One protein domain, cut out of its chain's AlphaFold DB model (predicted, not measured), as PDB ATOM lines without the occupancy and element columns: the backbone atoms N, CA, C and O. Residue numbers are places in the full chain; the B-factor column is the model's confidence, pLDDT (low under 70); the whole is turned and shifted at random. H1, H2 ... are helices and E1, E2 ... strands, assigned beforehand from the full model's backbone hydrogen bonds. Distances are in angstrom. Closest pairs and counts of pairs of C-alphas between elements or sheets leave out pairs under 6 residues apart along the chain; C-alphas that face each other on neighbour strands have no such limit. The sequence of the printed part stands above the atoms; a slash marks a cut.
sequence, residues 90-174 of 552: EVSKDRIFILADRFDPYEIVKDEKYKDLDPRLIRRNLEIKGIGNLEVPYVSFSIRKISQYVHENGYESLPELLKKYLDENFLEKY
ATOM      1  N   GLU A  90      11.029  44.367 141.385       92.31
ATOM      2  CA  GLU A  90       9.911  44.629 140.482       92.31
ATOM      3  C   GLU A  90       8.801  43.590 140.644       92.31
ATOM      4  O   GLU A  90       9.037  42.428 140.981       92.31
ATOM      5  N   VAL A  91       7.573  43.995 140.325       90.31
ATOM      6  CA  VAL A  91       6.380  43.149 140.422       90.31
ATOM      7  C   VAL A  91       5.688  43.081 139.063       90.31
ATOM      8  O   VAL A  91       5.345  44.101 138.470       90.31
ATOM      9  N   SER A  92       5.475  41.862 138.572       87.75
ATOM     10  CA  SER A  92       4.588  41.528 137.449       87.75
ATOM     11  C   SER A  92       3.201  41.130 137.974       87.75
ATOM     12  O   SER A  92       2.980  41.014 139.176       87.75
ATOM     13  N   LYS A  93       2.253  40.846 137.074       76.31
ATOM     14  CA  LYS A  93       0.937  40.288 137.427       76.31
ATOM     15  C   LYS A  93       1.018  38.990 138.243       76.31
ATOM     16  O   LYS A  93       0.128  38.746 139.047       76.31
ATOM     17  N   ASP A  94       2.024  38.150 138.006       84.81
ATOM     18  CA  ASP A  94       2.093  36.772 138.516       84.81
ATOM     19  C   ASP A  94       3.409  36.409 139.224       84.81
ATOM     20  O   ASP A  94       3.488  35.378 139.903       84.81
ATOM     21  N   ARG A  95       4.444  37.242 139.081       92.81
ATOM     22  CA  ARG A  95       5.781  37.010 139.636       92.81
ATOM     23  C   ARG A  95       6.377  38.285 140.209       92.81
ATOM     24  O   ARG A  95       6.145  39.371 139.684       92.81
ATOM     25  N   ILE A  96       7.199  38.129 141.232       94.69
ATOM     26  CA  ILE A  96       8.120  39.171 141.696       94.69
ATOM     27  C   ILE A  96       9.515  38.900 141.148       94.69
ATOM     28  O   ILE A  96       9.840  37.751 140.854       94.69
ATOM     29  N   PHE A  97      10.328  39.942 141.024       95.44
ATOM     30  CA  PHE A  97      11.698  39.890 140.525       95.44
ATOM     31  C   PHE A  97      12.590  40.612 141.528       95.44
ATOM     32  O   PHE A  97      12.373  41.788 141.800       95.44
ATOM     33  N   ILE A  98      13.579  39.908 142.078       95.94
ATOM     34  CA  ILE A  98      14.567  40.457 143.010       95.94
ATOM     35  C   ILE A  98      15.926  40.425 142.325       95.94
ATOM     36  O   ILE A  98      16.340  39.376 141.824       95.94
ATOM     37  N   LEU A  99      16.593  41.575 142.266       95.50
ATOM     38  CA  LEU A  99      17.921  41.700 141.678       95.50
ATOM     39  C   LEU A  99      18.913  40.810 142.437       95.50
ATOM     40  O   LEU A  99      18.976  40.842 143.664       95.50
ATOM     41  N   ALA A 100      19.706  40.027 141.711       93.38
ATOM     42  CA  ALA A 100      20.752  39.204 142.309       93.38
ATOM     43  C   ALA A 100      22.058  40.008 142.457       93.38
ATOM     44  O   ALA A 100      23.029  39.754 141.749       93.38
ATOM     45  N   ASP A 101      22.060  41.024 143.328       89.44
ATOM     46  CA  ASP A 101      23.210  41.910 143.593       89.44
ATOM     47  C   ASP A 101      23.964  41.596 144.900       89.44
ATOM     48  O   ASP A 101      25.054  42.118 145.139       89.44
ATOM     49  N   ARG A 102      23.363  40.777 145.771       86.25
ATOM     50  CA  ARG A 102      23.839  40.493 147.141       86.25
ATOM     51  C   ARG A 102      23.925  39.001 147.463       86.25
ATOM     52  O   ARG A 102      24.136  38.637 148.614       86.25
ATOM     53  N   PHE A 103      23.695  38.146 146.473       88.19
ATOM     54  CA  PHE A 103      23.678  36.693 146.618       88.19
ATOM     55  C   PHE A 103      23.914  36.029 145.257       88.19
ATOM     56  O   PHE A 103      23.677  36.646 144.212       88.19
ATOM     57  N   ASP A 104      24.335  34.761 145.256       88.88
ATOM     58  CA  ASP A 104      24.387  33.967 144.030       88.88
ATOM     59  C   ASP A 104      22.964  33.500 143.659       88.88
ATOM     60  O   ASP A 104      22.318  32.778 144.429       88.88
ATOM     61  N   PRO A 105      22.429  33.876 142.482       90.94
ATOM     62  CA  PRO A 105      21.088  33.465 142.085       90.94
ATOM     63  C   PRO A 105      20.924  31.946 141.954       90.94
ATOM     64  O   PRO A 105      19.805  31.448 142.083       90.94
ATOM     65  N   TYR A 106      21.995  31.194 141.684       91.62
ATOM     66  CA  TYR A 106      21.922  29.737 141.597       91.62
ATOM     67  C   TYR A 106      21.757  29.072 142.960       91.62
ATOM     68  O   TYR A 106      21.120  28.020 143.022       91.62
ATOM     69  N   GLU A 107      22.293  29.670 144.028       91.38
ATOM     70  CA  GLU A 107      22.090  29.181 145.394       91.38
ATOM     71  C   GLU A 107      20.613  29.291 145.766       91.38
ATOM     72  O   GLU A 107      20.008  28.294 146.138       91.38
ATOM     73  N   ILE A 108      19.990  30.448 145.526       92.44
ATOM     74  CA  ILE A 108      18.564  30.660 145.820       92.44
ATOM     75  C   ILE A 108      17.656  29.732 145.002       92.44
ATOM     76  O   ILE A 108      16.677  29.207 145.523       92.44
ATOM     77  N   VAL A 109      17.962  29.508 143.719       92.19
ATOM     78  CA  VAL A 109      17.147  28.630 142.856       92.19
ATOM     79  C   VAL A 109      17.243  27.156 143.268       92.19
ATOM     80  O   VAL A 109      16.302  26.401 143.028       92.19
ATOM     81  N   LYS A 110      18.362  26.730 143.866       92.44
ATOM     82  CA  LYS A 110      18.592  25.339 144.292       92.44
ATOM     83  C   LYS A 110      18.287  25.086 145.769       92.44
ATOM     84  O   LYS A 110      18.188  23.926 146.157       92.44
ATOM     85  N   ASP A 111      18.178  26.132 146.579       91.50
ATOM     86  CA  ASP A 111      17.924  26.023 148.011       91.50
ATOM     87  C   ASP A 111      16.496  25.508 148.269       91.50
ATOM     88  O   ASP A 111      15.500  26.082 147.817       91.50
ATOM     89  N   GLU A 112      16.405  24.406 149.018       88.62
ATOM     90  CA  GLU A 112      15.147  23.755 149.395       88.62
ATOM     91  C   GLU A 112      14.188  24.723 150.107       88.62
ATOM     92  O   GLU A 112      12.979  24.614 149.921       88.62
ATOM     93  N   LYS A 113      14.698  25.737 150.827       89.12
ATOM     94  CA  LYS A 113      13.873  26.764 151.492       89.12
ATOM     95  C   LYS A 113      12.983  27.550 150.533       89.12
ATOM     96  O   LYS A 113      11.948  28.066 150.942       89.12
ATOM     97  N   TYR A 114      13.394  27.681 149.272       90.69
ATOM     98  CA  TYR A 114      12.668  28.457 148.270       90.69
ATOM     99  C   TYR A 114      11.911  27.581 147.279       90.69
ATOM    100  O   TYR A 114      11.134  28.111 146.494       90.69
ATOM    101  N   LYS A 115      12.108  26.260 147.292       88.12
ATOM    102  CA  LYS A 115      11.614  25.332 146.264       88.12
ATOM    103  C   LYS A 115      10.108  25.426 146.029       88.12
ATOM    104  O   LYS A 115       9.667  25.480 144.879       88.12
ATOM    105  N   ASP A 116       9.330  25.545 147.101       85.69
ATOM    106  CA  ASP A 116       7.869  25.655 147.026       85.69
ATOM    107  C   ASP A 116       7.382  27.001 146.464       85.69
ATOM    108  O   ASP A 116       6.219  27.130 146.076       85.69
ATOM    109  N   LEU A 117       8.280  27.983 146.333       91.81
ATOM    110  CA  LEU A 117       8.018  29.337 145.835       91.81
ATOM    111  C   LEU A 117       8.270  29.485 144.315       91.81
ATOM    112  O   LEU A 117       8.091  30.577 143.763       91.81
ATOM    113  N   ASP A 118       8.649  28.392 143.631       90.81
ATOM    114  CA  ASP A 118       9.000  28.324 142.194       90.81
ATOM    115  C   ASP A 118      10.067  29.368 141.784       90.81
ATOM    116  O   ASP A 118       9.795  30.228 140.935       90.81
ATOM    117  N   PRO A 119      11.276  29.338 142.381       95.38
ATOM    118  CA  PRO A 119      12.334  30.300 142.108       95.38
ATOM    119  C   PRO A 119      12.933  30.058 140.719       95.38
ATOM    120  O   PRO A 119      13.226  28.929 140.329       95.38
ATOM    121  N   ARG A 120      13.142  31.129 139.945       95.00
ATOM    122  CA  ARG A 120      13.762  31.050 138.610       95.00
ATOM    123  C   ARG A 120      14.722  32.196 138.371       95.00
ATOM    124  O   ARG A 120      14.328  33.353 138.516       95.00
ATOM    125  N   LEU A 121      15.929  31.878 137.908       95.25
ATOM    126  CA  LEU A 121      16.869  32.867 137.391       95.25
ATOM    127  C   LEU A 121      16.394  33.363 136.022       95.25
ATOM    128  O   LEU A 121      16.257  32.586 135.078       95.25
ATOM    129  N   ILE A 122      16.173  34.667 135.919       94.44
ATOM    130  CA  ILE A 122      15.784  35.360 134.697       94.44
ATOM    131  C   ILE A 122      16.832  36.428 134.410       94.44
ATOM    132  O   ILE A 122      17.144  37.248 135.266       94.44
ATOM    133  N   ARG A 123      17.366  36.428 133.190       94.44
ATOM    134  CA  ARG A 123      18.280  37.467 132.709       94.44
ATOM    135  C   ARG A 123      17.479  38.420 131.837       94.44
ATOM    136  O   ARG A 123      16.893  37.990 130.846       94.44
ATOM    137  N   ARG A 124      17.390  39.684 132.240       92.69
ATOM    138  CA  ARG A 124      16.678  40.727 131.495       92.69
ATOM    139  C   ARG A 124      17.682  41.657 130.839       92.69
ATOM    140  O   ARG A 124      18.592  42.124 131.509       92.69
ATOM    141  N   ASN A 125      17.482  41.956 129.563       92.06
ATOM    142  CA  ASN A 125      18.207  43.037 128.905       92.06
ATOM    143  C   ASN A 125      17.532  44.360 129.258       92.06
ATOM    144  O   ASN A 125      16.369  44.562 128.914       92.06
ATOM    145  N   LEU A 126      18.253  45.224 129.969       92.00
ATOM    146  CA  LEU A 126      17.796  46.564 130.318       92.00
ATOM    147  C   LEU A 126      18.611  47.596 129.543       92.00
ATOM    148  O   LEU A 126      19.841  47.553 129.555       92.00
ATOM    149  N   GLU A 127      17.919  48.529 128.895       92.88
ATOM    150  CA  GLU A 127      18.544  49.681 128.254       92.88
ATOM    151  C   GLU A 127      18.819  50.757 129.308       92.88
ATOM    152  O   GLU A 127      17.902  51.355 129.872       92.88
ATOM    153  N   ILE A 128      20.098  50.999 129.596       90.94
ATOM    154  CA  ILE A 128      20.525  51.950 130.621       90.94
ATOM    155  C   ILE A 128      21.063  53.202 129.938       90.94
ATOM    156  O   ILE A 128      22.046  53.155 129.195       90.94
ATOM    157  N   LYS A 129      20.439  54.353 130.208       87.12
ATOM    158  CA  LYS A 129      20.830  55.635 129.608       87.12
ATOM    159  C   LYS A 129      22.316  55.919 129.861       87.12
ATOM    160  O   LYS A 129      22.746  56.023 131.004       87.12
ATOM    161  N   GLY A 130      23.088  56.064 128.784       84.31
ATOM    162  CA  GLY A 130      24.528  56.340 128.839       84.31
ATOM    163  C   GLY A 130      25.438  55.110 128.970       84.31
ATOM    164  O   GLY A 130      26.648  55.272 128.852       84.31
ATOM    165  N   ILE A 131      24.887  53.906 129.169       88.69
ATOM    166  CA  ILE A 131      25.631  52.630 129.208       88.69
ATOM    167  C   ILE A 131      25.188  51.689 128.077       88.69
ATOM    168  O   ILE A 131      26.001  50.918 127.587       88.69
ATOM    169  N   GLY A 132      23.934  51.758 127.623       90.25
ATOM    170  CA  GLY A 132      23.365  50.861 126.615       90.25
ATOM    171  C   GLY A 132      22.714  49.619 127.227       90.25
ATOM    172  O   GLY A 132      22.362  49.610 128.406       90.25
ATOM    173  N   ASN A 133      22.525  48.575 126.417       91.75
ATOM    174  CA  ASN A 133      21.888  47.333 126.856       91.75
ATOM    175  C   ASN A 133      22.822  46.506 127.741       91.75
ATOM    176  O   ASN A 133      23.945  46.199 127.343       91.75
ATOM    177  N   LEU A 134      22.333  46.107 128.912       92.88
ATOM    178  CA  LEU A 134      23.056  45.240 129.836       92.88
ATOM    179  C   LEU A 134      22.155  44.097 130.310       92.88
ATOM    180  O   LEU A 134      20.992  44.316 130.656       92.88
ATOM    181  N   GLU A 135      22.701  42.882 130.357       93.38
ATOM    182  CA  GLU A 135      22.025  41.748 130.985       93.38
ATOM    183  C   GLU A 135      22.047  41.890 132.507       93.38
ATOM    184  O   GLU A 135      23.107  41.927 133.136       93.38
ATOM    185  N   VAL A 136      20.864  41.900 133.107       94.56
ATOM    186  CA  VAL A 136      20.661  42.013 134.548       94.56
ATOM    187  C   VAL A 136      20.017  40.732 135.087       94.56
ATOM    188  O   VAL A 136      18.984  40.299 134.561       94.56
ATOM    189  N   PRO A 137      20.599  40.098 136.120       96.12
ATOM    190  CA  PRO A 137      20.067  38.878 136.704       96.12
ATOM    191  C   PRO A 137      19.022  39.178 137.782       96.12
ATOM    192  O   PRO A 137      19.298  39.847 138.774       96.12
ATOM    193  N   TYR A 138      17.841  38.594 137.633       96.38
ATOM    194  CA  TYR A 138      16.808  38.575 138.658       96.38
ATOM    195  C   TYR A 138      16.523  37.140 139.081       96.38
ATOM    196  O   TYR A 138      16.428  36.246 138.238       96.38
ATOM    197  N   VAL A 139      16.302  36.921 140.374       96.31
ATOM    198  CA  VAL A 139      15.577  35.736 140.831       96.31
ATOM    199  C   VAL A 139      14.108  36.096 140.912       96.31
ATOM    200  O   VAL A 139      13.720  37.067 141.559       96.31
ATOM    201  N   SER A 140      13.290  35.326 140.206       95.69
ATOM    202  CA  SER A 140      11.850  35.513 140.190       95.69
ATOM    203  C   SER A 140      11.132  34.438 140.978       95.69
ATOM    204  O   SER A 140      11.458  33.259 140.846       95.69
ATOM    205  N   PHE A 141      10.092  34.833 141.698       95.00
ATOM    206  CA  PHE A 141       9.255  33.933 142.487       95.00
ATOM    207  C   PHE A 141       7.799  34.081 142.065       95.00
ATOM    208  O   PHE A 141       7.373  35.169 141.667       95.00
ATOM    209  N   SER A 142       7.024  33.000 142.140       91.38
ATOM    210  CA  SER A 142       5.594  33.072 141.852       91.38
ATOM    211  C   SER A 142       4.862  33.749 143.010       91.38
ATOM    212  O   SER A 142       4.853  33.226 144.122       91.38
ATOM    213  N   ILE A 143       4.186  34.872 142.737       88.88
ATOM    214  CA  ILE A 143       3.370  35.583 143.739       88.88
ATOM    215  C   ILE A 143       2.338  34.629 144.332       88.88
ATOM    216  O   ILE A 143       2.170  34.544 145.540       88.88
ATOM    217  N   ARG A 144       1.695  33.843 143.469       82.19
ATOM    218  CA  ARG A 144       0.691  32.867 143.873       82.19
ATOM    219  C   ARG A 144       1.248  31.813 144.836       82.19
ATOM    220  O   ARG A 144       0.564  31.461 145.793       82.19
ATOM    221  N   LYS A 145       2.449  31.286 144.574       86.44
ATOM    222  CA  LYS A 145       3.092  30.304 145.458       86.44
ATOM    223  C   LYS A 145       3.510  30.928 146.786       86.44
ATOM    224  O   LYS A 145       3.306  30.300 147.814       86.44
ATOM    225  N   ILE A 146       3.997  32.169 146.768       89.38
ATOM    226  CA  ILE A 146       4.300  32.926 147.989       89.38
ATOM    227  C   ILE A 146       3.039  33.119 148.834       89.38
ATOM    228  O   ILE A 146       3.045  32.766 150.008       89.38
ATOM    229  N   SER A 147       1.944  33.607 148.247       84.25
ATOM    230  CA  SER A 147       0.684  33.789 148.976       84.25
ATOM    231  C   SER A 147       0.150  32.477 149.548       84.25
ATOM    232  O   SER A 147      -0.354  32.454 150.664       84.25
ATOM    233  N   GLN A 148       0.266  31.377 148.794       79.94
ATOM    234  CA  GLN A 148      -0.095  30.044 149.274       79.94
ATOM    235  C   GLN A 148       0.777  29.620 150.465       79.94
ATOM    236  O   GLN A 148       0.240  29.200 151.484       79.94
ATOM    237  N   TYR A 149       2.095  29.772 150.353       86.06
ATOM    238  CA  TYR A 149       3.042  29.413 151.405       86.06
ATOM    239  C   TYR A 149       2.779  30.189 152.699       86.06
ATOM    240  O   TYR A 149       2.722  29.592 153.770       86.06
ATOM    241  N   VAL A 150       2.553  31.502 152.594       86.75
ATOM    242  CA  VAL A 150       2.244  32.376 153.736       86.75
ATOM    243  C   VAL A 150       0.888  32.044 154.354       86.75
ATOM    244  O   VAL A 150       0.756  32.074 155.572       86.75
ATOM    245  N   HIS A 151      -0.115  31.687 153.549       81.50
ATOM    246  CA  HIS A 151      -1.412  31.247 154.067       81.50
ATOM    247  C   HIS A 151      -1.309  29.929 154.855       81.50
ATOM    248  O   HIS A 151      -1.962  29.776 155.881       81.50
ATOM    249  N   GLU A 152      -0.489  28.985 154.385       80.75
ATOM    250  CA  GLU A 152      -0.328  27.663 155.005       80.75
ATOM    251  C   GLU A 152       0.597  27.688 156.236       80.75
ATOM    252  O   GLU A 152       0.346  26.972 157.202       80.75
ATOM    253  N   ASN A 153       1.645  28.520 156.220       85.75
ATOM    254  CA  ASN A 153       2.731  28.490 157.209       85.75
ATOM    255  C   ASN A 153       2.892  29.802 158.007       85.75
ATOM    256  O   ASN A 153       3.780  29.911 158.854       85.75
ATOM    257  N   GLY A 154       2.066  30.817 157.746       86.25
ATOM    258  CA  GLY A 154       2.185  32.157 158.329       86.25
ATOM    259  C   GLY A 154       3.271  33.018 157.671       86.25
ATOM    260  O   GLY A 154       4.230  32.507 157.097       86.25
ATOM    261  N   TYR A 155       3.156  34.345 157.782       88.56
ATOM    262  CA  TYR A 155       4.131  35.288 157.208       88.56
ATOM    263  C   TYR A 155       5.533  35.116 157.809       88.56
ATOM    264  O   TYR A 155       6.538  35.228 157.108       88.56
ATOM    265  N   GLU A 156       5.613  34.744 159.088       90.88
ATOM    266  CA  GLU A 156       6.892  34.582 159.779       90.88
ATOM    267  C   GLU A 156       7.763  33.439 159.251       90.88
ATOM    268  O   GLU A 156       8.980  33.467 159.434       90.88
ATOM    269  N   SER A 157       7.180  32.468 158.548       90.50
ATOM    270  CA  SER A 157       7.945  31.390 157.916       90.50
ATOM    271  C   SER A 157       8.561  31.792 156.570       90.50
ATOM    272  O   SER A 157       9.402  31.067 156.040       90.50
ATOM    273  N   LEU A 158       8.178  32.945 156.005       92.12
ATOM    274  CA  LEU A 158       8.681  33.406 154.716       92.12
ATOM    275  C   LEU A 158      10.206  33.650 154.778       92.12
ATOM    276  O   LEU A 158      10.684  34.276 155.725       92.12
ATOM    277  N   PRO A 159      10.993  33.218 153.777       92.81
ATOM    278  CA  PRO A 159      12.432  33.465 153.771       92.81
ATOM    279  C   PRO A 159      12.800  34.953 153.896       92.81
ATOM    280  O   PRO A 159      12.190  35.808 153.250       92.81
ATOM    281  N   GLU A 160      13.858  35.253 154.657       90.62
ATOM    282  CA  GLU A 160      14.345  36.620 154.942       90.62
ATOM    283  C   GLU A 160      14.544  37.483 153.687       90.62
ATOM    284  O   GLU A 160      14.198  38.666 153.669       90.62
ATOM    285  N   LEU A 161      15.044  36.885 152.597       91.00
ATOM    286  CA  LEU A 161      15.213  37.583 151.322       91.00
ATOM    287  C   LEU A 161      13.891  38.185 150.823       91.00
ATOM    288  O   LEU A 161      13.889  39.293 150.297       91.00
ATOM    289  N   LEU A 162      12.783  37.460 150.981       92.12
ATOM    290  CA  LEU A 162      11.457  37.882 150.539       92.12
ATOM    291  C   LEU A 162      10.816  38.852 151.531       92.12
ATOM    292  O   LEU A 162      10.265  39.858 151.089       92.12
ATOM    293  N   LYS A 163      10.960  38.622 152.844       92.06
ATOM    294  CA  LYS A 163      10.483  39.545 153.897       92.06
ATOM    295  C   LYS A 163      11.053  40.961 153.759       92.06
ATOM    296  O   LYS A 163      10.401  41.935 154.114       92.06
ATOM    297  N   LYS A 164      12.258  41.101 153.197       91.06
ATOM    298  CA  LYS A 164      12.868  42.411 152.920       91.06
ATOM    299  C   LYS A 164      12.072  43.261 151.915       91.06
ATOM    300  O   LYS A 164      12.162  44.486 151.961       91.06
ATOM    301  N   TYR A 165      11.348  42.630 150.989       89.69
ATOM    302  CA  TYR A 165      10.652  43.312 149.888       89.69
ATOM    303  C   TYR A 165       9.127  43.175 149.940       89.69
ATOM    304  O   TYR A 165       8.428  43.968 149.313       89.69
ATOM    305  N   LEU A 166       8.614  42.167 150.644       90.69
ATOM    306  CA  LEU A 166       7.193  41.859 150.745       90.69
ATOM    307  C   LEU A 166       6.754  42.066 152.185       90.69
ATOM    308  O   LEU A 166       7.309  41.423 153.065       90.69
ATOM    309  N   ASP A 167       5.748  42.904 152.404       87.81
ATOM    310  CA  ASP A 167       5.065  43.027 153.688       87.81
ATOM    311  C   ASP A 167       3.709  42.296 153.661       87.81
ATOM    312  O   ASP A 167       3.236  41.835 152.614       87.81
ATOM    313  N   GLU A 168       3.062  42.186 154.824       81.81
ATOM    314  CA  GLU A 168       1.740  41.559 154.933       81.81
ATOM    315  C   GLU A 168       0.701  42.271 154.051       81.81
ATOM    316  O   GLU A 168      -0.033  41.616 153.311       81.81
ATOM    317  N   ASN A 169       0.707  43.609 154.023       85.06
ATOM    318  CA  ASN A 169      -0.216  44.412 153.211       85.06
ATOM    319  C   ASN A 169      -0.075  44.147 151.704       85.06
ATOM    320  O   ASN A 169      -1.053  44.199 150.950       85.06
ATOM    321  N   PHE A 170       1.147  43.910 151.224       84.75
ATOM    322  CA  PHE A 170       1.400  43.524 149.845       84.75
ATOM    323  C   PHE A 170       0.780  42.160 149.559       84.75
ATOM    324  O   PHE A 170       0.081  42.010 148.557       84.75
ATOM    325  N   LEU A 171       0.996  41.186 150.443       81.69
ATOM    326  CA  LEU A 171       0.534  39.810 150.266       81.69
ATOM    327  C   LEU A 171      -0.983  39.662 150.399       81.69
ATOM    328  O   LEU A 171      -1.568  38.869 149.660       81.69
ATOM    329  N   GLU A 172      -1.643  40.475 151.227       78.69
ATOM    330  CA  GLU A 172      -3.108  40.510 151.330       78.69
ATOM    331  C   GLU A 172      -3.791  40.771 149.979       78.69
ATOM    332  O   GLU A 172      -4.865  40.232 149.696       78.69
ATOM    333  N   LYS A 173      -3.163  41.561 149.096       78.75
ATOM    334  CA  LYS A 173      -3.687  41.841 147.744       78.75
ATOM    335  C   LYS A 173      -3.702  40.604 146.850       78.75
ATOM    336  O   LYS A 173      -4.450  40.566 145.870       78.75
ATOM    337  N   TYR A 174      -2.878  39.615 147.175       77.69
ATOM    338  CA  TYR A 174      -2.677  38.391 146.408       77.69
ATOM    339  C   TYR A 174      -3.076  37.143 147.190       77.69
ATOM    340  O   TYR A 174      -2.711  36.035 146.792       77.69
TER     341      TYR A 174
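AT A GLANCE: This is residues 90 to 174 of the 552 residues of the protein "DEAD/DEAH box helicase" of Candidatus Bathyarchaeota archaeon (UniProt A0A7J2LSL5). A long, strongly twisted hairpin, E2 and E3, reaches out like an arm from a small, loosely gathered body of short helices, and E1 is added beside the part of E3 away from the hairpin's turn. H1 covers part of the hairpin near the start of E2, H3 follows directly on the end of E3 with H5 near it, and H4, not on the sheet, has its centre 8.8 A from the mean of the C-alphas, while that of H5 is the farthest from it at 14.8 A. The printed part has 85 residues, with five named helices and three named strands in the order E1 H1 H2 E2 E3 H3 H4 H5; the sheet's order is E1 - E3 - E2, antiparallel, and the class is mixed, helices and strands. The whole is compact by its radius of gyration of the C-alphas, 13.7 A, yet elongated, spanning 45 by 27 by 18 A.

IN THESE COORDINATES: E3, residues 132 to 142, is 29.4 A long from first to last C-alpha and bends by 53 degrees at residue 139. E2, residues 120 to 128, is 23.4 A long, and E1, residues 95 to 99, is 13.2 A long and begins at C-alpha 95 (5.781, 37.010, 139.636). H3, residues 143 to 153, is the longest helix, 15.2 A, and ends at C-alpha 153 (2.731, 28.490, 157.209). The other helices are H1, residues 105 to 110, H2, residues 112 to 115, H4, residues 160 to 163, and H5, residues 168 to 172, which ends at C-alpha 172 (-3.108, 40.510, 151.330).

HOW THE PARTS SIT: E2 and E3 form an antiparallel hairpin at 149 degrees, with N 122 and O 138 2.8 A apart, within hydrogen-bond range. E1 and E3 are antiparallel at 129 degrees, with N 98 and O 139 within range at 2.9 A. E1, H1 H2, E2 make a split strand-helix-strand unit, two strands running the same way with E3 between them; its crossover is right-handed. H1 is on the sheet at a height of 8.8 A, along the strands, at 2 degrees to E2 on the local plane; its closest C-alphas to E2 are those of Val 109 and Arg 120, 5.9 A. H3 only grazes the sheet with residues 143 to 148. H2 and H5 are not on the sheet, and H4 only just is not, with 4 pairs of C-alphas within 10 A. H3 and H5 are close but not clearly touching, the closest C-alphas being those of Ser 147 and Leu 171, 6.2 A. H1, H3 and H5 have every O i to N i+4 pair within hydrogen-bond range; H2 and H4 are too short for such a pair.

THE WHOLE: The two C-alphas farthest apart, those of Gly 130 and Glu 152, are 46.1 A apart. The printed part has no cut. The link from H3 to H4 is short, and the other links are tight. The mean pLDDT of the printed part is 89.6, and no printed residue is under 70.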